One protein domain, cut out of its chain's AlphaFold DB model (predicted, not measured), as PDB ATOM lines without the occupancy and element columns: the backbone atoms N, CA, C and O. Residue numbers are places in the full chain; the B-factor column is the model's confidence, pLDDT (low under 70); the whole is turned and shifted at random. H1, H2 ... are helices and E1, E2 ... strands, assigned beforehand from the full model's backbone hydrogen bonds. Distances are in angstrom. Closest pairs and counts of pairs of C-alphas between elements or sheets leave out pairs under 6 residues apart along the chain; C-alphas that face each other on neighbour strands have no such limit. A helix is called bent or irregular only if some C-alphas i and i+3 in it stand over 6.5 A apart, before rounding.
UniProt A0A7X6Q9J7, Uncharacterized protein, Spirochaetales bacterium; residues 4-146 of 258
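AT A GLANCE: This is residues 4 to 146 of the 258 residues of an uncharacterized protein of Spirochaetales bacterium (UniProt A0A7X6Q9J7). The model is a long, thin shape: a small four-stranded sheet with the helices H2 and H5 makes a head, and the helical hairpin of H3 and H4 makes a long arm leading away from it. H2 covers part of one face of the sheet and has H5 beside it, while the short H1 packs on H2 near the arm. The 143 printed residues hold five named helices and four named strands in the order E1 E2 H1 E3 H2 H3 H4 H5 E4; the sheet, in the order E2 E1 E3 E4, is mixed, and so is the class. The whole is extended, with a radius of gyration of the C-alphas of 22.3 A and spans of 74 by 36 by 20 A, only just a rod.

HOW THE PARTS SIT: Start at E1, residues 4 to 8, which forms an antiparallel hairpin with E2, residues 16 to 18; look for N 8 and O 16, 3.0 A apart. E3, residues 36 to 40, is parallel to E1, with N 5 and O 37 at 2.8 A. On the other side of E3, E4, residues 144 to 146, is also parallel, with N 146 and O 38 at 2.8 A. H2, residues 46 to 71, is on this sheet at a height of 10.7 A, two layers with a helix on one face. The hub H2 touches H1, residues 24 to 28, with its residues 63 to 67 alone; the closest C-alphas, of Ala 24 and Trp 67, are 4.8 A apart. H2 also touches H5, residues 127 to 141, at a shallow tilt of 26 degrees, opposite ways, with the C-alphas of Tyr 57 and Lys 137 closest at 6.3 A. H5 only grazes the sheet, with its residues 136 to 141. H3, residues 73 to 94, and H4, residues 101 to 123, form a helical hairpin at 32 degrees, a tilt only just shallow; Ser 80 and Ala 112 have the closest C-alphas, 4.6 A apart. H2 and H4 only just touch, with 3 pairs of C-alphas within 8 A, and only at their ends; the closest are those of Val 69 and Ser 120, 6.3 A apart. H2 and H3 meet only through their link. E3, H2 H3 H4 H5 and E4 make a strand-helix-strand unit, two parallel neighbour strands with helices between. In H2, H3, H4 and H5 every O i to N i+4 pair is within hydrogen-bond range; in H1 0 of 1 is, and 1 of 2 O i to N i+3 pairs.

IN THESE COORDINATES: Find C-alpha 4 at (-6.046, -0.167, 17.547), where E1 begins. H1 is irregular, with C-alphas 25 and 28 7.3 A apart. From C-alpha 46 at (8.284, -13.296, 14.845) H2 runs 36.9 A; H3 measures 31.0 A, H4 33.1 A and H5 21.0 A. E4 ends at C-alpha 146, (1.162, -2.114, 10.741).

THE WHOLE: The C-alphas farthest apart, of Asn 43 and Arg 96, are 74.1 A apart. The printed part has no cut and no long link. Confidence is under 70 at residue 28 and residues 96 to 101.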
ATOM      1  N   LYS A   4      -7.466  -0.501  17.643       89.62
ATOM      2  CA  LYS A   4      -6.046  -0.167  17.547       89.62
ATOM      3  C   LYS A   4      -5.322  -0.595  18.817       89.62
ATOM      4  O   LYS A   4      -5.744  -0.277  19.928       89.62
ATOM      5  N   CYS A   5      -4.214  -1.298  18.644       91.31
ATOM      6  CA  CYS A   5      -3.302  -1.683  19.710       91.31
ATOM      7  C   CYS A   5      -1.929  -1.074  19.423       91.31
ATOM      8  O   CYS A   5      -1.541  -0.964  18.263       91.31
ATOM      9  N   TYR A   6      -1.176  -0.713  20.457       92.69
ATOM     10  CA  TYR A   6       0.112  -0.033  20.297       92.69
ATOM     11  C   TYR A   6       1.214  -0.759  21.057       92.69
ATOM     12  O   TYR A   6       1.013  -1.201  22.193       92.69
ATOM     13  N   ILE A   7       2.384  -0.862  20.433       93.38
ATOM     14  CA  ILE A   7       3.599  -1.402  21.044       93.38
ATOM     15  C   ILE A   7       4.599  -0.266  21.162       93.38
ATOM     16  O   ILE A   7       5.027   0.273  20.149       93.38
ATOM     17  N   ILE A   8       4.977   0.063  22.395       91.88
ATOM     18  CA  ILE A   8       6.025   1.048  22.675       91.88
ATOM     19  C   ILE A   8       7.233   0.284  23.205       91.88
ATOM     20  O   ILE A   8       7.206  -0.272  24.311       91.88
ATOM     21  N   GLN A   9       8.286   0.218  22.400       89.50
ATOM     22  CA  GLN A   9       9.544  -0.419  22.754       89.50
ATOM     23  C   GLN A   9      10.320   0.440  23.751       89.50
ATOM     24  O   GLN A   9      10.322   1.669  23.711       89.50
ATOM     25  N   ARG A  10      10.966  -0.226  24.708       89.19
ATOM     26  CA  ARG A  10      11.714   0.435  25.778       89.19
ATOM     27  C   ARG A  10      13.078  -0.221  25.903       89.19
ATOM     28  O   ARG A  10      13.179  -1.439  25.961       89.19
ATOM     29  N   SER A  11      14.126   0.593  25.973       80.00
ATOM     30  CA  SER A  11      15.516   0.118  25.959       80.00
ATOM     31  C   SER A  11      15.910  -0.649  27.227       80.00
ATOM     32  O   SER A  11      16.565  -1.685  27.155       80.00
ATOM     33  N   ARG A  12      15.517  -0.146  28.405       79.94
ATOM     34  CA  ARG A  12      15.880  -0.727  29.716       79.94
ATOM     35  C   ARG A  12      14.751  -1.511  30.386       79.94
ATOM     36  O   ARG A  12      15.006  -2.324  31.273       79.94
ATOM     37  N   PHE A  13      13.510  -1.233  30.013       83.19
ATOM     38  CA  PHE A  13      12.313  -1.786  30.643       83.19
ATOM     39  C   PHE A  13      11.554  -2.674  29.658       83.19
ATOM     40  O   PHE A  13      11.840  -2.669  28.467       83.19
ATOM     41  N   ALA A  14      10.580  -3.444  30.144       85.62
ATOM     42  CA  ALA A  14       9.723  -4.219  29.254       85.62
ATOM     43  C   ALA A  14       8.925  -3.287  28.327       85.62
ATOM     44  O   ALA A  14       8.428  -2.251  28.779       85.62
ATOM     45  N   SER A  15       8.786  -3.678  27.059       89.69
ATOM     46  CA  SER A  15       7.928  -2.984  26.099       89.69
ATOM     47  C   SER A  15       6.497  -2.895  26.623       89.69
ATOM     48  O   SER A  15       5.998  -3.819  27.275       89.69
ATOM     49  N   LEU A  16       5.844  -1.774  26.340       90.81
ATOM     50  CA  LEU A  16       4.459  -1.541  26.719       90.81
ATOM     51  C   LEU A  16       3.551  -2.040  25.601       90.81
ATOM     52  O   LEU A  16       3.760  -1.714  24.435       90.81
ATOM     53  N   TYR A  17       2.540  -2.811  25.984       92.38
ATOM     54  CA  TYR A  17       1.523  -3.342  25.085       92.38
ATOM     55  C   TYR A  17       0.187  -2.723  25.478       92.38
ATOM     56  O   TYR A  17      -0.445  -3.140  26.452       92.38
ATOM     57  N   LEU A  18      -0.215  -1.695  24.742       91.50
ATOM     58  CA  LEU A  18      -1.435  -0.949  25.007       91.50
ATOM     59  C   LEU A  18      -2.567  -1.552  24.181       91.50
ATOM     60  O   LEU A  18      -2.488  -1.587  22.952       91.50
ATOM     61  N   THR A  19      -3.623  -2.017  24.851       90.19
ATOM     62  CA  THR A  19      -4.785  -2.621  24.189       90.19
ATOM     63  C   THR A  19      -6.096  -2.125  24.804       90.19
ATOM     64  O   THR A  19      -6.158  -1.869  26.010       90.19
ATOM     65  N   PRO A  20      -7.170  -1.997  24.004       86.00
ATOM     66  CA  PRO A  20      -8.476  -1.554  24.499       86.00
ATOM     67  C   PRO A  20      -9.186  -2.637  25.331       86.00
ATOM     68  O   PRO A  20     -10.181  -2.369  26.003       86.00
ATOM     69  N   PHE A  21      -8.678  -3.874  25.299       85.38
ATOM     70  CA  PHE A  21      -9.256  -5.035  25.980       85.38
ATOM     71  C   PHE A  21      -8.862  -5.139  27.452       85.38
ATOM     72  O   PHE A  21      -9.388  -5.988  28.169       85.38
ATOM     73  N   GLU A  22      -7.942  -4.297  27.921       82.25
ATOM     74  CA  GLU A  22      -7.553  -4.287  29.326       82.25
ATOM     75  C   GLU A  22      -8.608  -3.599  30.219       82.25
ATOM     76  O   GLU A  22      -8.812  -4.026  31.363       82.25
ATOM     77  N   ASP A  23      -9.319  -2.596  29.685       76.94
ATOM     78  CA  ASP A  23     -10.362  -1.848  30.398       76.94
ATOM     79  C   ASP A  23     -11.748  -2.484  30.235       76.94
ATOM     80  O   ASP A  23     -12.338  -2.466  29.155       76.94
ATOM     81  N   ALA A  24     -12.333  -2.958  31.335       76.19
ATOM     82  CA  ALA A  24     -13.710  -3.442  31.327       76.19
ATOM     83  C   ALA A  24     -14.738  -2.344  31.009       76.19
ATOM     84  O   ALA A  24     -15.811  -2.657  30.504       76.19
ATOM     85  N   LYS A  25     -14.436  -1.060  31.236       75.75
ATOM     86  CA  LYS A  25     -15.341   0.051  30.891       75.75
ATOM     87  C   LYS A  25     -15.512   0.202  29.382       75.75
ATOM     88  O   LYS A  25     -16.558   0.652  28.919       75.75
ATOM     89  N   LEU A  26     -14.509  -0.214  28.609       74.19
ATOM     90  CA  LEU A  26     -14.556  -0.226  27.150       74.19
ATOM     91  C   LEU A  26     -15.235  -1.488  26.599       74.19
ATOM     92  O   LEU A  26     -15.351  -1.629  25.383       74.19
ATOM     93  N   SER A  27     -15.769  -2.370  27.455       74.19
ATOM     94  CA  SER A  27     -16.364  -3.641  27.027       74.19
ATOM     95  C   SER A  27     -17.532  -3.502  26.057       74.19
ATOM     96  O   SER A  27     -17.777  -4.404  25.257       74.19
ATOM     97  N   ALA A  28     -18.256  -2.382  26.128       69.19
ATOM     98  CA  ALA A  28     -19.345  -2.060  25.209       69.19
ATOM     99  C   ALA A  28     -18.855  -1.810  23.773       69.19
ATOM    100  O   ALA A  28     -19.620  -1.997  22.831       69.19
ATOM    101  N   LYS A  29     -17.588  -1.406  23.606       73.19
ATOM    102  CA  LYS A  29     -16.961  -1.161  22.303       73.19
ATOM    103  C   LYS A  29     -16.315  -2.408  21.708       73.19
ATOM    104  O   LYS A  29     -16.078  -2.418  20.511       73.19
ATOM    105  N   TRP A  30     -16.089  -3.464  22.496       78.50
ATOM    106  CA  TRP A  30     -15.473  -4.701  22.010       78.50
ATOM    107  C   TRP A  30     -16.376  -5.398  20.985       78.50
ATOM    108  O   TRP A  30     -17.250  -6.203  21.325       78.50
ATOM    109  N   VAL A  31     -16.167  -5.101  19.710       74.19
ATOM    110  CA  VAL A  31     -16.870  -5.750  18.605       74.19
ATOM    111  C   VAL A  31     -15.976  -6.856  18.060       74.19
ATOM    112  O   VAL A  31     -14.888  -6.598  17.564       74.19
ATOM    113  N   VAL A  32     -16.460  -8.097  18.134       70.81
ATOM    114  CA  VAL A  32     -15.720  -9.309  17.728       70.81
ATOM    115  C   VAL A  32     -15.323  -9.275  16.247       70.81
ATOM    116  O   VAL A  32     -14.310  -9.841  15.858       70.81
ATOM    117  N   GLU A  33     -16.118  -8.597  15.423       71.50
ATOM    118  CA  GLU A  33     -15.901  -8.478  13.978       71.50
ATOM    119  C   GLU A  33     -14.967  -7.326  13.593       71.50
ATOM    120  O   GLU A  33     -14.603  -7.200  12.425       71.50
ATOM    121  N   SER A  34     -14.573  -6.475  14.547       76.31
ATOM    122  CA  SER A  34     -13.675  -5.365  14.246       76.31
ATOM    123  C   SER A  34     -12.246  -5.882  14.074       76.31
ATOM    124  O   SER A  34     -11.755  -6.593  14.955       76.31
ATOM    125  N   PRO A  35     -11.563  -5.544  12.964       81.31
ATOM    126  CA  PRO A  35     -10.173  -5.930  12.787       81.31
ATOM    127  C   PRO A  35      -9.328  -5.299  13.898       81.31
ATOM    128  O   PRO A  35      -9.498  -4.121  14.222       81.31
ATOM    129  N   ILE A  36      -8.446  -6.103  14.488       88.31
ATOM    130  CA  ILE A  36      -7.474  -5.655  15.488       88.31
ATOM    131  C   ILE A  36      -6.163  -5.390  14.759       88.31
ATOM    132  O   ILE A  36      -5.650  -6.282  14.082       88.31
ATOM    133  N   THR A  37      -5.598  -4.200  14.925       90.31
ATOM    134  CA  THR A  37      -4.318  -3.852  14.301       90.31
ATOM    135  C   THR A  37      -3.331  -3.364  15.335       90.31
ATOM    136  O   THR A  37      -3.611  -2.456  16.116       90.31
ATOM    137  N   TRP A  38      -2.165  -3.997  15.330       91.50
ATOM    138  CA  TRP A  38      -1.017  -3.634  16.133       91.50
ATOM    139  C   TRP A  38      -0.164  -2.619  15.395       91.50
ATOM    140  O   TRP A  38       0.335  -2.903  14.310       91.50
ATOM    141  N   TYR A  39       0.034  -1.470  16.022       92.38
ATOM    142  CA  TYR A  39       0.918  -0.419  15.560       92.38
ATOM    143  C   TYR A  39       2.247  -0.475  16.309       92.38
ATOM    144  O   TYR A  39       2.276  -0.500  17.544       92.38
ATOM    145  N   SER A  40       3.341  -0.489  15.553       92.50
ATOM    146  CA  SER A  40       4.712  -0.406  16.063       92.50
ATOM    147  C   SER A  40       5.520   0.629  15.282       92.50
ATOM    148  O   SER A  40       5.195   0.954  14.140       92.50
ATOM    149  N   SER A  41       6.584   1.143  15.897       88.69
ATOM    150  CA  SER A  41       7.562   2.026  15.247       88.69
ATOM    151  C   SER A  41       8.421   1.274  14.225       88.69
ATOM    152  O   SER A  41       8.752   1.794  13.165       88.69
ATOM    153  N   THR A  42       8.757   0.020  14.531       87.88
ATOM    154  CA  THR A  42       9.663  -0.821  13.746       87.88
ATOM    155  C   THR A  42       8.997  -2.116  13.288       87.88
ATOM    156  O   THR A  42       7.944  -2.527  13.789       87.88
ATOM    157  N   ASN A  43       9.617  -2.783  12.309       87.81
ATOM    158  CA  ASN A  43       9.178  -4.100  11.860       87.81
ATOM    159  C   ASN A  43       9.453  -5.146  12.944       87.81
ATOM    160  O   ASN A  43      10.601  -5.473  13.229       87.81
ATOM    161  N   LEU A  44       8.378  -5.700  13.500       86.38
ATOM    162  CA  LEU A  44       8.463  -6.689  14.570       86.38
ATOM    163  C   LEU A  44       8.967  -8.037  14.056       86.38
ATOM    164  O   LEU A  44       8.494  -8.570  13.043       86.38
ATOM    165  N   THR A  45       9.869  -8.633  14.825       89.50
ATOM    166  CA  THR A  45      10.305 -10.019  14.656       89.50
ATOM    167  C   THR A  45       9.169 -11.001  14.972       89.50
ATOM    168  O   THR A  45       8.192 -10.659  15.640       89.50
ATOM    169  N   SER A  46       9.290 -12.262  14.532       88.62
ATOM    170  CA  SER A  46       8.284 -13.296  14.845       88.62
ATOM    171  C   SER A  46       8.063 -13.450  16.354       88.62
ATOM    172  O   SER A  46       6.927 -13.532  16.804       88.62
ATOM    173  N   GLN A  47       9.140 -13.408  17.145       89.50
ATOM    174  CA  GLN A  47       9.064 -13.545  18.602       89.50
ATOM    175  C   GLN A  47       8.319 -12.376  19.262       89.50
ATOM    176  O   GLN A  47       7.574 -12.572  20.222       89.50
ATOM    177  N   GLU A  48       8.498 -11.155  18.760       88.38
ATOM    178  CA  GLU A  48       7.801  -9.975  19.282       88.38
ATOM    179  C   GLU A  48       6.314  -9.991  18.937       88.38
ATOM    180  O   GLU A  48       5.495  -9.616  19.780       88.38
ATOM    181  N   LYS A  49       5.957 -10.484  17.745       89.62
ATOM    182  CA  LYS A  49       4.560 -10.709  17.350       89.62
ATOM    183  C   LYS A  49       3.894 -11.749  18.246       89.62
ATOM    184  O   LYS A  49       2.818 -11.487  18.782       89.62
ATOM    185  N   ASP A  50       4.563 -12.874  18.496       90.69
ATOM    186  CA  ASP A  50       4.062 -13.913  19.404       90.69
ATOM    187  C   ASP A  50       3.871 -13.367  20.828       90.69
ATOM    188  O   ASP A  50       2.858 -13.628  21.483       90.69
ATOM    189  N   ARG A  51       4.808 -12.538  21.303       91.38
ATOM    190  CA  ARG A  51       4.711 -11.875  22.609       91.38
ATOM    191  C   ARG A  51       3.568 -10.859  22.670       91.38
ATOM    192  O   ARG A  51       2.900 -10.777  23.705       91.38
ATOM    193  N   ALA A  52       3.318 -10.117  21.593       90.81
ATOM    194  CA  ALA A  52       2.182  -9.203  21.494       90.81
ATOM    195  C   ALA A  52       0.854  -9.970  21.567       90.81
ATOM    196  O   ALA A  52      -0.008  -9.627  22.377       90.81
ATOM    197  N   LEU A  53       0.722 -11.068  20.814       91.44
ATOM    198  CA  LEU A  53      -0.459 -11.938  20.838       91.44
ATOM    199  C   LEU A  53      -0.683 -12.579  22.212       91.44
ATOM    200  O   LEU A  53      -1.801 -12.582  22.728       91.44
ATOM    201  N   TYR A  54       0.377 -13.077  22.848       92.31
ATOM    202  CA  TYR A  54       0.283 -13.632  24.196       92.31
ATOM    203  C   TYR A  54      -0.176 -12.579  25.214       92.31
ATOM    204  O   TYR A  54      -1.056 -12.840  26.043       92.31
ATOM    205  N   THR A  55       0.384 -11.370  25.132       91.25
ATOM    206  CA  THR A  55      -0.015 -10.248  25.993       91.25
ATOM    207  C   THR A  55      -1.478  -9.876  25.770       91.25
ATOM    208  O   THR A  55      -2.219  -9.735  26.744       91.25
ATOM    209  N   LEU A  56      -1.919  -9.830  24.509       92.00
ATOM    210  CA  LEU A  56      -3.309  -9.582  24.128       92.00
ATOM    211  C   LEU A  56      -4.257 -10.599  24.755       92.00
ATOM    212  O   LEU A  56      -5.268 -10.227  25.340       92.00
ATOM    213  N   TYR A  57      -3.921 -11.889  24.686       92.25
ATOM    214  CA  TYR A  57      -4.742 -12.942  25.282       92.25
ATOM    215  C   TYR A  57      -4.846 -12.801  26.793       92.25
ATOM    216  O   TYR A  57      -5.937 -12.954  27.344       92.25
ATOM    217  N   SER A  58      -3.732 -12.487  27.456       91.94
ATOM    218  CA  SER A  58      -3.726 -12.256  28.897       91.94
ATOM    219  C   SER A  58      -4.576 -11.039  29.275       91.94
ATOM    220  O   SER A  58      -5.337 -11.096  30.244       91.94
ATOM    221  N   GLN A  59      -4.493  -9.954  28.500       90.75
ATOM    222  CA  GLN A  59      -5.298  -8.750  28.707       90.75
ATOM    223  C   GLN A  59      -6.785  -9.011  28.452       90.75
ATOM    224  O   GLN A  59      -7.591  -8.632  29.295       90.75
ATOM    225  N   ILE A  60      -7.149  -9.743  27.394       91.75
ATOM    226  CA  ILE A  60      -8.529 -10.184  27.131       91.75
ATOM    227  C   ILE A  60      -9.064 -11.015  28.301       91.75
ATOM    228  O   ILE A  60     -10.175 -10.777  28.773       91.75
ATOM    229  N   ASP A  61      -8.288 -11.979  28.802       91.50
ATOM    230  CA  ASP A  61      -8.729 -12.823  29.913       91.50
ATOM    231  C   ASP A  61      -9.043 -11.989  31.160       91.50
ATOM    232  O   ASP A  61     -10.106 -12.179  31.763       91.50
ATOM    233  N   ARG A  62      -8.156 -11.041  31.504       89.75
ATOM    234  CA  ARG A  62      -8.317 -10.104  32.630       89.75
ATOM    235  C   ARG A  62      -9.474  -9.130  32.413       89.75
ATOM    236  O   ARG A  62     -10.257  -8.918  33.336       89.75
ATOM    237  N   GLY A  63      -9.595  -8.564  31.215       89.12
ATOM    238  CA  GLY A  63     -10.664  -7.647  30.836       89.12
ATOM    239  C   GLY A  63     -12.033  -8.305  30.947       89.12
ATOM    240  O   GLY A  63     -12.922  -7.768  31.605       89.12
ATOM    241  N   VAL A  64     -12.187  -9.519  30.405       90.81
ATOM    242  CA  VAL A  64     -13.434 -10.292  30.517       90.81
ATOM    243  C   VAL A  64     -13.725 -10.665  31.972       90.81
ATOM    244  O   VAL A  64     -14.872 -10.592  32.403       90.81
ATOM    245  N   ASP A  65     -12.701 -11.028  32.749       90.25
ATOM    246  CA  ASP A  65     -12.837 -11.296  34.188       90.25
ATOM    247  C   ASP A  65     -13.434 -10.097  34.942       90.25
ATOM    248  O   ASP A  65     -14.346 -10.271  35.751       90.25
ATOM    249  N   ARG A  66     -12.926  -8.886  34.676       88.31
ATOM    250  CA  ARG A  66     -13.418  -7.632  35.269       88.31
ATOM    251  C   ARG A  66     -14.831  -7.307  34.783       88.31
ATOM    252  O   ARG A  66     -15.713  -7.094  35.606       88.31
ATOM    253  N   TRP A  67     -15.073  -7.393  33.476       91.06
ATOM    254  CA  TRP A  67     -16.388  -7.146  32.881       91.06
ATOM    255  C   TRP A  67     -17.482  -8.034  33.487       91.06
ATOM    256  O   TRP A  67     -18.546  -7.545  33.854       91.06
ATOM    257  N   VAL A  68     -17.225  -9.334  33.650       89.62
ATOM    258  CA  VAL A  68     -18.202 -10.261  34.242       89.62
ATOM    259  C   VAL A  68     -18.430  -9.966  35.723       89.62
ATOM    260  O   VAL A  68     -19.559 -10.068  36.213       89.62
ATOM    261  N   VAL A  69     -17.367  -9.596  36.444       87.69
ATOM    262  CA  VAL A  69     -17.462  -9.191  37.849       87.69
ATOM    263  C   VAL A  69     -18.367  -7.971  37.997       87.69
ATOM    264  O   VAL A  69     -19.223  -8.008  38.886       87.69
ATOM    265  N   ASP A  70     -18.222  -6.981  37.114       87.75
ATOM    266  CA  ASP A  70     -18.994  -5.737  37.095       87.75
ATOM    267  C   ASP A  70     -20.443  -5.973  36.651       87.75
ATOM    268  O   ASP A  70     -21.382  -5.588  37.348       87.75
ATOM    269  N   ALA A  71     -20.655  -6.706  35.553       87.12
ATOM    270  CA  ALA A  71     -21.984  -7.020  35.027       87.12
ATOM    271  C   ALA A  71     -22.857  -7.785  36.036       87.12
ATOM    272  O   ALA A  71     -24.080  -7.640  36.058       87.12
ATOM    273  N   ARG A  72     -22.236  -8.601  36.896       90.00
ATOM    274  CA  ARG A  72     -22.924  -9.377  37.939       90.00
ATOM    275  C   ARG A  72     -22.780  -8.789  39.338       90.00
ATOM    276  O   ARG A  72     -23.143  -9.449  40.309       90.00
ATOM    277  N   TYR A  73     -22.285  -7.559  39.463       90.12
ATOM    278  CA  TYR A  73     -22.104  -6.915  40.758       90.12
ATOM    279  C   TYR A  73     -23.431  -6.769  41.517       90.12
ATOM    280  O   TYR A  73     -23.546  -7.250  42.641       90.12
ATOM    281  N   VAL A  74     -24.451  -6.178  40.883       91.88
ATOM    282  CA  VAL A  74     -25.769  -5.930  41.500       91.88
ATOM    283  C   VAL A  74     -26.444  -7.215  42.000       91.88
ATOM    284  O   VAL A  74     -26.760  -7.280  43.188       91.88
ATOM    285  N   PRO A  75     -26.645  -8.268  41.175       92.44
ATOM    286  CA  PRO A  75     -27.286  -9.488  41.666       92.44
ATOM    287  C   PRO A  75     -26.467 -10.165  42.771       92.44
ATOM    288  O   PRO A  75     -27.037 -10.671  43.735       92.44
ATOM    289  N   ARG A  76     -25.131 -10.132  42.684       93.12
ATOM    290  CA  ARG A  76     -24.251 -10.682  43.722       93.12
ATOM    291  C   ARG A  76     -24.389  -9.931  45.042       93.12
ATOM    292  O   ARG A  76     -24.481 -10.573  46.084       93.12
ATOM    293  N   LEU A  77     -24.437  -8.599  44.997       93.56
ATOM    294  CA  LEU A  77     -24.628  -7.749  46.169       93.56
ATOM    295  C   LEU A  77     -25.955  -8.063  46.869       93.56
ATOM    296  O   LEU A  77     -25.972  -8.230  48.085       93.56
ATOM    297  N   LEU A  78     -27.042  -8.210  46.105       96.50
ATOM    298  CA  LEU A  78     -28.359  -8.552  46.649       96.50
ATOM    299  C   LEU A  78     -28.366  -9.927  47.329       96.50
ATOM    300  O   LEU A  78     -28.909 -10.061  48.422       96.50
ATOM    301  N   ILE A  79     -27.727 -10.935  46.725       95.31
ATOM    302  CA  ILE A  79     -27.621 -12.270  47.332       95.31
ATOM    303  C   ILE A  79     -26.778 -12.215  48.610       95.31
ATOM    304  O   ILE A  79     -27.190 -12.762  49.630       95.31
ATOM    305  N   SER A  80     -25.629 -11.533  48.590       94.69
ATOM    306  CA  SER A  80     -24.796 -11.353  49.786       94.69
ATOM    307  C   SER A  80     -25.547 -10.626  50.907       94.69
ATOM    308  O   SER A  80     -25.445 -11.037  52.059       94.69
ATOM    309  N   ALA A  81     -26.337  -9.598  50.587       95.81
ATOM    310  CA  ALA A  81     -27.168  -8.891  51.559       95.81
ATOM    311  C   ALA A  81     -28.298  -9.778  52.111       95.81
ATOM    312  O   ALA A  81     -28.552  -9.775  53.312       95.81
ATOM    313  N   ALA A  82     -28.942 -10.589  51.268       96.62
ATOM    314  CA  ALA A  82     -29.949 -11.543  51.722       96.62
ATOM    315  C   ALA A  82     -29.346 -12.597  52.665       96.62
ATOM    316  O   ALA A  82     -29.912 -12.871  53.719       96.62
ATOM    317  N   VAL A  83     -28.170 -13.142  52.330       96.06
ATOM    318  CA  VAL A  83     -27.441 -14.078  53.201       96.06
ATOM    319  C   VAL A  83     -27.069 -13.417  54.524       96.06
ATOM    320  O   VAL A  83     -27.287 -14.027  55.565       96.06
ATOM    321  N   PHE A  84     -26.571 -12.174  54.498       96.06
ATOM    322  CA  PHE A  84     -26.304 -11.405  55.716       96.06
ATOM    323  C   PHE A  84     -27.537 -11.370  56.621       96.06
ATOM    324  O   PHE A  84     -27.446 -11.749  57.783       96.06
ATOM    325  N   LEU A  85     -28.690 -10.962  56.078       94.50
ATOM    326  CA  LEU A  85     -29.931 -10.843  56.844       94.50
ATOM    327  C   LEU A  85     -30.389 -12.194  57.396       94.50
ATOM    328  O   LEU A  85     -30.740 -12.275  58.568       94.50
ATOM    329  N   ILE A  86     -30.360 -13.253  56.584       94.19
ATOM    330  CA  ILE A  86     -30.758 -14.602  57.013       94.19
ATOM    331  C   ILE A  86     -29.877 -15.078  58.166       94.19
ATOM    332  O   ILE A  86     -30.394 -15.547  59.174       94.19
ATOM    333  N   VAL A  87     -28.557 -14.946  58.028       92.00
ATOM    334  CA  VAL A  87     -27.599 -15.380  59.049       92.00
ATOM    335  C   VAL A  87     -27.753 -14.534  60.308       92.00
ATOM    336  O   VAL A  87     -27.888 -15.085  61.394       92.00
ATOM    337  N   TYR A  88     -27.821 -13.211  60.164       90.62
ATOM    338  CA  TYR A  88     -28.024 -12.289  61.277       90.62
ATOM    339  C   TYR A  88     -29.300 -12.613  62.059       90.62
ATOM    340  O   TYR A  88     -29.240 -12.817  63.267       90.62
ATOM    341  N   PHE A  89     -30.450 -12.725  61.384       89.56
ATOM    342  CA  PHE A  89     -31.713 -13.042  62.052       89.56
ATOM    343  C   PHE A  89     -31.726 -14.451  62.636       89.56
ATOM    344  O   PHE A  89     -32.318 -14.653  63.692       89.56
ATOM    345  N   PHE A  90     -31.074 -15.421  61.992       89.19
ATOM    346  CA  PHE A  90     -30.946 -16.764  62.544       89.19
ATOM    347  C   PHE A  90     -30.204 -16.738  63.883       89.19
ATOM    348  O   PHE A  90     -30.729 -17.249  64.867       89.19
ATOM    349  N   PHE A  91     -29.038 -16.092  63.951       85.62
ATOM    350  CA  PHE A  91     -28.287 -15.979  65.202       85.62
ATOM    351  C   PHE A  91     -29.026 -15.125  66.241       85.62
ATOM    352  O   PHE A  91     -29.148 -15.553  67.381       85.62
ATOM    353  N   ALA A  92     -29.627 -14.004  65.837       83.69
ATOM    354  CA  ALA A  92     -30.350 -13.114  66.747       83.69
ATOM    355  C   ALA A  92     -31.649 -13.716  67.324       83.69
ATOM    356  O   ALA A  92     -32.064 -13.343  68.420       83.69
ATOM    357  N   LEU A  93     -32.337 -14.603  66.590       83.38
ATOM    358  CA  LEU A  93     -33.630 -15.168  67.011       83.38
ATOM    359  C   LEU A  93     -33.522 -16.591  67.568       83.38
ATOM    360  O   LEU A  93     -34.266 -16.932  68.493       83.38
ATOM    361  N   ALA A  94     -32.657 -17.432  66.993       80.88
ATOM    362  CA  ALA A  94     -32.561 -18.849  67.348       80.88
ATOM    363  C   ALA A  94     -31.583 -19.107  68.500       80.88
ATOM    364  O   ALA A  94     -31.811 -20.023  69.290       80.88
ATOM    365  N   ILE A  95     -30.522 -18.307  68.624       71.69
ATOM    366  CA  ILE A  95     -29.520 -18.446  69.684       71.69
ATOM    367  C   ILE A  95     -29.809 -17.357  70.716       71.69
ATOM    368  O   ILE A  95     -29.399 -16.214  70.591       71.69
ATOM    369  N   ARG A  96     -30.621 -17.720  71.715       63.06
ATOM    370  CA  ARG A  96     -31.092 -16.826  72.791       63.06
ATOM    371  C   ARG A  96     -30.093 -16.639  73.935       63.06
ATOM    372  O   ARG A  96     -30.443 -16.012  74.936       63.06
ATOM    373  N   ASP A  97     -28.891 -17.189  73.814       64.06
ATOM    374  CA  ASP A  97     -27.831 -16.889  74.768       64.06
ATOM    375  C   ASP A  97     -27.381 -15.439  74.544       64.06
ATOM    376  O   ASP A  97     -27.288 -15.020  73.391       64.06
ATOM    377  N   PRO A  98     -27.134 -14.644  75.601       62.34
ATOM    378  CA  PRO A  98     -26.676 -13.265  75.481       62.34
ATOM    379  C   PRO A  98     -25.219 -13.248  75.008       62.34
ATOM    380  O   PRO A  98     -24.296 -12.940  75.760       62.34
ATOM    381  N   ILE A  99     -25.009 -13.623  73.753       60.69
ATOM    382  CA  ILE A  99     -23.800 -13.315  73.020       60.69
ATOM    383  C   ILE A  99     -23.873 -11.804  72.711       60.69
ATOM    384  O   ILE A  99     -24.960 -11.265  72.476       60.69
ATOM    385  N   PRO A 100     -22.766 -11.049  72.831       65.81
ATOM    386  CA  PRO A 100     -22.787  -9.629  72.506       65.81
ATOM    387  C   PRO A 100     -23.198  -9.458  71.042       65.81
ATOM    388  O   PRO A 100     -22.568 -10.074  70.196       65.81
ATOM    389  N   VAL A 101     -24.130  -8.535  70.750       68.06
ATOM    390  CA  VAL A 101     -24.656  -8.168  69.402       68.06
ATOM    391  C   VAL A 101     -23.576  -8.030  68.301       68.06
ATOM    392  O   VAL A 101     -23.844  -8.055  67.097       68.06
ATOM    393  N   ILE A 102     -22.332  -7.814  68.725       76.12
ATOM    394  CA  ILE A 102     -21.136  -7.727  67.896       76.12
ATOM    395  C   ILE A 102     -20.842  -9.066  67.195       76.12
ATOM    396  O   ILE A 102     -20.491  -9.049  66.016       76.12
ATOM    397  N   ASP A 103     -21.014 -10.211  67.855       78.81
ATOM    398  CA  ASP A 103     -20.620 -11.514  67.308       78.81
ATOM    399  C   ASP A 103     -21.584 -11.983  66.205       78.81
ATOM    400  O   ASP A 103     -21.135 -12.498  65.179       78.81
ATOM    401  N   GLU A 104     -22.894 -11.736  66.326       82.75
ATOM    402  CA  GLU A 104     -23.869 -12.068  65.276       82.75
ATOM    403  C   GLU A 104     -23.666 -11.205  64.032       82.75
ATOM    404  O   GLU A 104     -23.787 -11.683  62.897       82.75
ATOM    405  N   LEU A 105     -23.317  -9.931  64.231       87.44
ATOM    406  CA  LEU A 105     -22.991  -9.020  63.139       87.44
ATOM    407  C   LEU A 105     -21.715  -9.470  62.419       87.44
ATOM    408  O   LEU A 105     -21.680  -9.480  61.186       87.44
ATOM    409  N   VAL A 106     -20.693  -9.899  63.166       90.81
ATOM    410  CA  VAL A 106     -19.451 -10.450  62.604       90.81
ATOM    411  C   VAL A 106     -19.727 -11.729  61.811       90.81
ATOM    412  O   VAL A 106     -19.244 -11.851  60.684       90.81
ATOM    413  N   LEU A 107     -20.533 -12.655  62.339       89.31
ATOM    414  CA  LEU A 107     -20.880 -13.905  61.652       89.31
ATOM    415  C   LEU A 107     -21.698 -13.659  60.379       89.31
ATOM    416  O   LEU A 107     -21.391 -14.233  59.331       89.31
ATOM    417  N   GLY A 108     -22.689 -12.766  60.435       90.69
ATOM    418  CA  GLY A 108     -23.459 -12.352  59.262       90.69
ATOM    419  C   GLY A 108     -22.572 -11.721  58.190       90.69
ATOM    420  O   GLY A 108     -22.667 -12.075  57.010       90.69
ATOM    421  N   LEU A 109     -21.668 -10.823  58.589       93.38
ATOM    422  CA  LEU A 109     -20.748 -10.152  57.672       93.38
ATOM    423  C   LEU A 109     -19.764 -11.143  57.040       93.38
ATOM    424  O   LEU A 109     -19.566 -11.124  55.824       93.38
ATOM    425  N   ALA A 110     -19.187 -12.043  57.838       94.25
ATOM    426  CA  ALA A 110     -18.290 -13.087  57.356       94.25
ATOM    427  C   ALA A 110     -18.989 -14.008  56.343       94.25
ATOM    428  O   ALA A 110     -18.428 -14.287  55.279       94.25
ATOM    429  N   ALA A 111     -20.230 -14.421  56.621       94.12
ATOM    430  CA  ALA A 111     -21.029 -15.227  55.701       94.12
ATOM    431  C   ALA A 111     -21.301 -14.485  54.382       94.12
ATOM    432  O   ALA A 111     -21.075 -15.034  53.304       94.12
ATOM    433  N   ALA A 112     -21.705 -13.215  54.449       95.12
ATOM    434  CA  ALA A 112     -21.991 -12.396  53.272       95.12
ATOM    435  C   ALA A 112     -20.756 -12.166  52.384       95.12
ATOM    436  O   ALA A 112     -20.844 -12.285  51.154       95.12
ATOM    437  N   ILE A 113     -19.601 -11.882  53.001       95.44
ATOM    438  CA  ILE A 113     -18.307 -11.761  52.314       95.44
ATOM    439  C   ILE A 113     -17.934 -13.100  51.673       95.44
ATOM    440  O   ILE A 113     -17.584 -13.138  50.491       95.44
ATOM    441  N   GLY A 114     -18.057 -14.206  52.415       95.88
ATOM    442  CA  GLY A 114     -17.791 -15.556  51.919       95.88
ATOM    443  C   GLY A 114     -18.628 -15.897  50.684       95.88
ATOM    444  O   GLY A 114     -18.083 -16.317  49.658       95.88
ATOM    445  N   THR A 115     -19.936 -15.629  50.731       94.75
ATOM    446  CA  THR A 115     -20.839 -15.791  49.583       94.75
ATOM    447  C   THR A 115     -20.434 -14.900  48.411       94.75
ATOM    448  O   THR A 115     -20.398 -15.372  47.274       94.75
ATOM    449  N   GLY A 116     -20.069 -13.640  48.665       92.62
ATOM    450  CA  GLY A 116     -19.633 -12.709  47.624       92.62
ATOM    451  C   GLY A 116     -18.377 -13.195  46.893       92.62
ATOM    452  O   GLY A 116     -18.327 -13.198  45.660       92.62
ATOM    453  N   VAL A 117     -17.378 -13.682  47.635       92.56
ATOM    454  CA  VAL A 117     -16.150 -14.256  47.060       92.56
ATOM    455  C   VAL A 117     -16.454 -15.528  46.266       92.56
ATOM    456  O   VAL A 117     -15.941 -15.699  45.156       92.56
ATOM    457  N   PHE A 118     -17.302 -16.411  46.797       94.25
ATOM    458  CA  PHE A 118     -17.698 -17.645  46.122       94.25
ATOM    459  C   PHE A 118     -18.423 -17.374  44.796       94.25
ATOM    460  O   PHE A 118     -18.040 -17.919  43.757       94.25
ATOM    461  N   LEU A 119     -19.421 -16.485  44.808       91.62
ATOM    462  CA  LEU A 119     -20.167 -16.100  43.609       91.62
ATOM    463  C   LEU A 119     -19.266 -15.426  42.575       91.62
ATOM    464  O   LEU A 119     -19.338 -15.775  41.403       91.62
ATOM    465  N   SER A 120     -18.352 -14.545  42.996       89.50
ATOM    466  CA  SER A 120     -17.383 -13.912  42.090       89.50
ATOM    467  C   SER A 120     -16.509 -14.944  41.364       89.50
ATOM    468  O   SER A 120     -16.344 -14.887  40.145       89.50
ATOM    469  N   ARG A 121     -16.003 -15.959  42.080       90.38
ATOM    470  CA  ARG A 121     -15.230 -17.058  41.467       90.38
ATOM    471  C   ARG A 121     -16.064 -17.897  40.500       90.38
ATOM    472  O   ARG A 121     -15.532 -18.352  39.487       90.38
ATOM    473  N   ARG A 122     -17.344 -18.120  40.809       89.94
ATOM    474  CA  ARG A 122     -18.280 -18.846  39.939       89.94
ATOM    475  C   ARG A 122     -18.601 -18.051  38.674       89.94
ATOM    476  O   ARG A 122     -18.570 -18.616  37.587       89.94
ATOM    477  N   ASP A 123     -18.867 -16.756  38.806       88.25
ATOM    478  CA  ASP A 123     -19.232 -15.871  37.700       88.25
ATOM    479  C   ASP A 123     -18.136 -15.831  36.625       88.25
ATOM    480  O   ASP A 123     -18.427 -15.991  35.439       88.25
ATOM    481  N   LYS A 124     -16.864 -15.750  37.034       87.50
ATOM    482  CA  LYS A 124     -15.694 -15.796  36.135       87.50
ATOM    483  C   LYS A 124     -15.577 -17.076  35.297       87.50
ATOM    484  O   LYS A 124     -14.898 -17.082  34.271       87.50
ATOM    485  N   LYS A 125     -16.208 -18.166  35.745       88.94
ATOM    486  CA  LYS A 125     -16.252 -19.469  35.060       88.94
ATOM    487  C   LYS A 125     -17.560 -19.698  34.301       88.94
ATOM    488  O   LYS A 125     -17.785 -20.800  33.819       88.94
ATOM    489  N   SER A 126     -18.439 -18.699  34.236       89.00
ATOM    490  CA  SER A 126     -19.707 -18.822  33.520       89.00
ATOM    491  C   SER A 126     -19.496 -19.005  32.016       89.00
ATOM    492  O   SER A 126     -18.555 -18.454  31.441       89.00
ATOM    493  N   ASP A 127     -20.420 -19.714  31.366       88.19
ATOM    494  CA  ASP A 127     -20.383 -19.951  29.915       88.19
ATOM    495  C   ASP A 127     -20.331 -18.644  29.118       88.19
ATOM    496  O   ASP A 127     -19.654 -18.559  28.099       88.19
ATOM    497  N   MET A 128     -20.982 -17.591  29.623       87.94
ATOM    498  CA  MET A 128     -20.917 -16.241  29.058       87.94
ATOM    499  C   MET A 128     -19.479 -15.700  29.033       87.94
ATOM    500  O   MET A 128     -19.033 -15.195  28.004       87.94
ATOM    501  N   ALA A 129     -18.741 -15.831  30.140       88.12
ATOM    502  CA  ALA A 129     -17.349 -15.395  30.241       88.12
ATOM    503  C   ALA A 129     -16.445 -16.197  29.293       88.12
ATOM    504  O   ALA A 129     -15.616 -15.634  28.578       88.12
ATOM    505  N   VAL A 130     -16.629 -17.520  29.271       90.50
ATOM    506  CA  VAL A 130     -15.847 -18.442  28.437       90.50
ATOM    507  C   VAL A 130     -16.086 -18.169  26.955       90.50
ATOM    508  O   VAL A 130     -15.127 -18.013  26.198       90.50
ATOM    509  N   ARG A 131     -17.352 -18.041  26.547       90.81
ATOM    510  CA  ARG A 131     -17.735 -17.713  25.171       90.81
ATOM    511  C   ARG A 131     -17.140 -16.378  24.736       90.81
ATOM    512  O   ARG A 131     -16.520 -16.312  23.680       90.81
ATOM    513  N   ARG A 132     -17.247 -15.341  25.572       89.19
ATOM    514  CA  ARG A 132     -16.718 -14.012  25.244       89.19
ATOM    515  C   ARG A 132     -15.196 -14.009  25.087       89.19
ATOM    516  O   ARG A 132     -14.684 -13.373  24.171       89.19
ATOM    517  N   ARG A 133     -14.467 -14.747  25.934       91.25
ATOM    518  CA  ARG A 133     -13.012 -14.940  25.777       91.25
ATOM    519  C   ARG A 133     -12.667 -15.612  24.463       91.25
ATOM    520  O   ARG A 133     -11.738 -15.172  23.798       91.25
ATOM    521  N   LEU A 134     -13.386 -16.675  24.109       90.62
ATOM    522  CA  LEU A 134     -13.154 -17.402  22.864       90.62
ATOM    523  C   LEU A 134     -13.371 -16.501  21.649       90.62
ATOM    524  O   LEU A 134     -12.494 -16.437  20.796       90.62
ATOM    525  N   GLU A 135     -14.479 -15.762  21.613       90.75
ATOM    526  CA  GLU A 135     -14.792 -14.816  20.538       90.75
ATOM    527  C   GLU A 135     -13.682 -13.759  20.369       90.75
ATOM    528  O   GLU A 135     -13.154 -13.577  19.273       90.75
ATOM    529  N   LEU A 136     -13.249 -13.117  21.460       89.81
ATOM    530  CA  LEU A 136     -12.197 -12.094  21.410       89.81
ATOM    531  C   LEU A 136     -10.816 -12.671  21.068       89.81
ATOM    532  O   LEU A 136     -10.059 -12.053  20.324       89.81
ATOM    533  N   LYS A 137     -10.478 -13.868  21.562       91.38
ATOM    534  CA  LYS A 137      -9.214 -14.541  21.214       91.38
ATOM    535  C   LYS A 137      -9.179 -14.972  19.749       91.38
ATOM    536  O   LYS A 137      -8.124 -14.892  19.125       91.38
ATOM    537  N   GLN A 138     -10.316 -15.385  19.190       89.81
ATOM    538  CA  GLN A 138     -10.443 -15.666  17.759       89.81
ATOM    539  C   GLN A 138     -10.263 -14.403  16.912       89.81
ATOM    540  O   GLN A 138      -9.583 -14.463  15.892       89.81
ATOM    541  N   ALA A 139     -10.811 -13.263  17.344       87.62
ATOM    542  CA  ALA A 139     -10.561 -11.979  16.689       87.62
ATOM    543  C   ALA A 139      -9.075 -11.588  16.767       87.62
ATOM    544  O   ALA A 139      -8.473 -11.220  15.763       87.62
ATOM    545  N   ALA A 140      -8.450 -11.771  17.933       88.31
ATOM    546  CA  ALA A 140      -7.031 -11.498  18.147       88.31
ATOM    547  C   ALA A 140      -6.093 -12.375  17.296       88.31
ATOM    548  O   ALA A 140      -5.019 -11.918  16.931       88.31
ATOM    549  N   LEU A 141      -6.484 -13.602  16.923       87.25
ATOM    550  CA  LEU A 141      -5.718 -14.423  15.966       87.25
ATOM    551  C   LEU A 141      -5.653 -13.815  14.563       87.25
ATOM    552  O   LEU A 141      -4.716 -14.086  13.820       87.25
ATOM    553  N   ARG A 142      -6.662 -13.024  14.191       87.12
ATOM    554  CA  ARG A 142      -6.749 -12.356  12.889       87.12
ATOM    555  C   ARG A 142      -6.095 -10.975  12.912       87.12
ATOM    556  O   ARG A 142      -6.322 -10.197  11.993       87.12
ATOM    557  N   SER A 143      -5.346 -10.645  13.967       88.06
ATOM    558  CA  SER A 143      -4.764  -9.316  14.102       88.06
ATOM    559  C   SER A 143      -3.678  -9.071  13.063       88.06
ATOM    560  O   SER A 143      -2.817  -9.926  12.844       88.06
ATOM    561  N   GLU A 144      -3.673  -7.872  12.504       90.12
ATOM    562  CA  GLU A 144      -2.645  -7.416  11.575       90.12
ATOM    563  C   GLU A 144      -1.604  -6.559  12.301       90.12
ATOM    564  O   GLU A 144      -1.874  -5.999  13.363       90.12
ATOM    565  N   PHE A 145      -0.407  -6.449  11.726       90.88
ATOM    566  CA  PHE A 145       0.663  -5.592  12.233       90.88
ATOM    567  C   PHE A 145       0.981  -4.534  11.183       90.88
ATOM    568  O   PHE A 145       1.284  -4.875  10.041       90.88
ATOM    569  N   ALA A 146       0.911  -3.270  11.581       91.12
ATOM    570  CA  ALA A 146       1.162  -2.114  10.741       91.12
ATOM    571  C   ALA A 146       2.207  -1.203  11.393       91.12
ATOM    572  O   ALA A 146       2.327  -1.138  12.618       91.12
TER     573      ALA A 146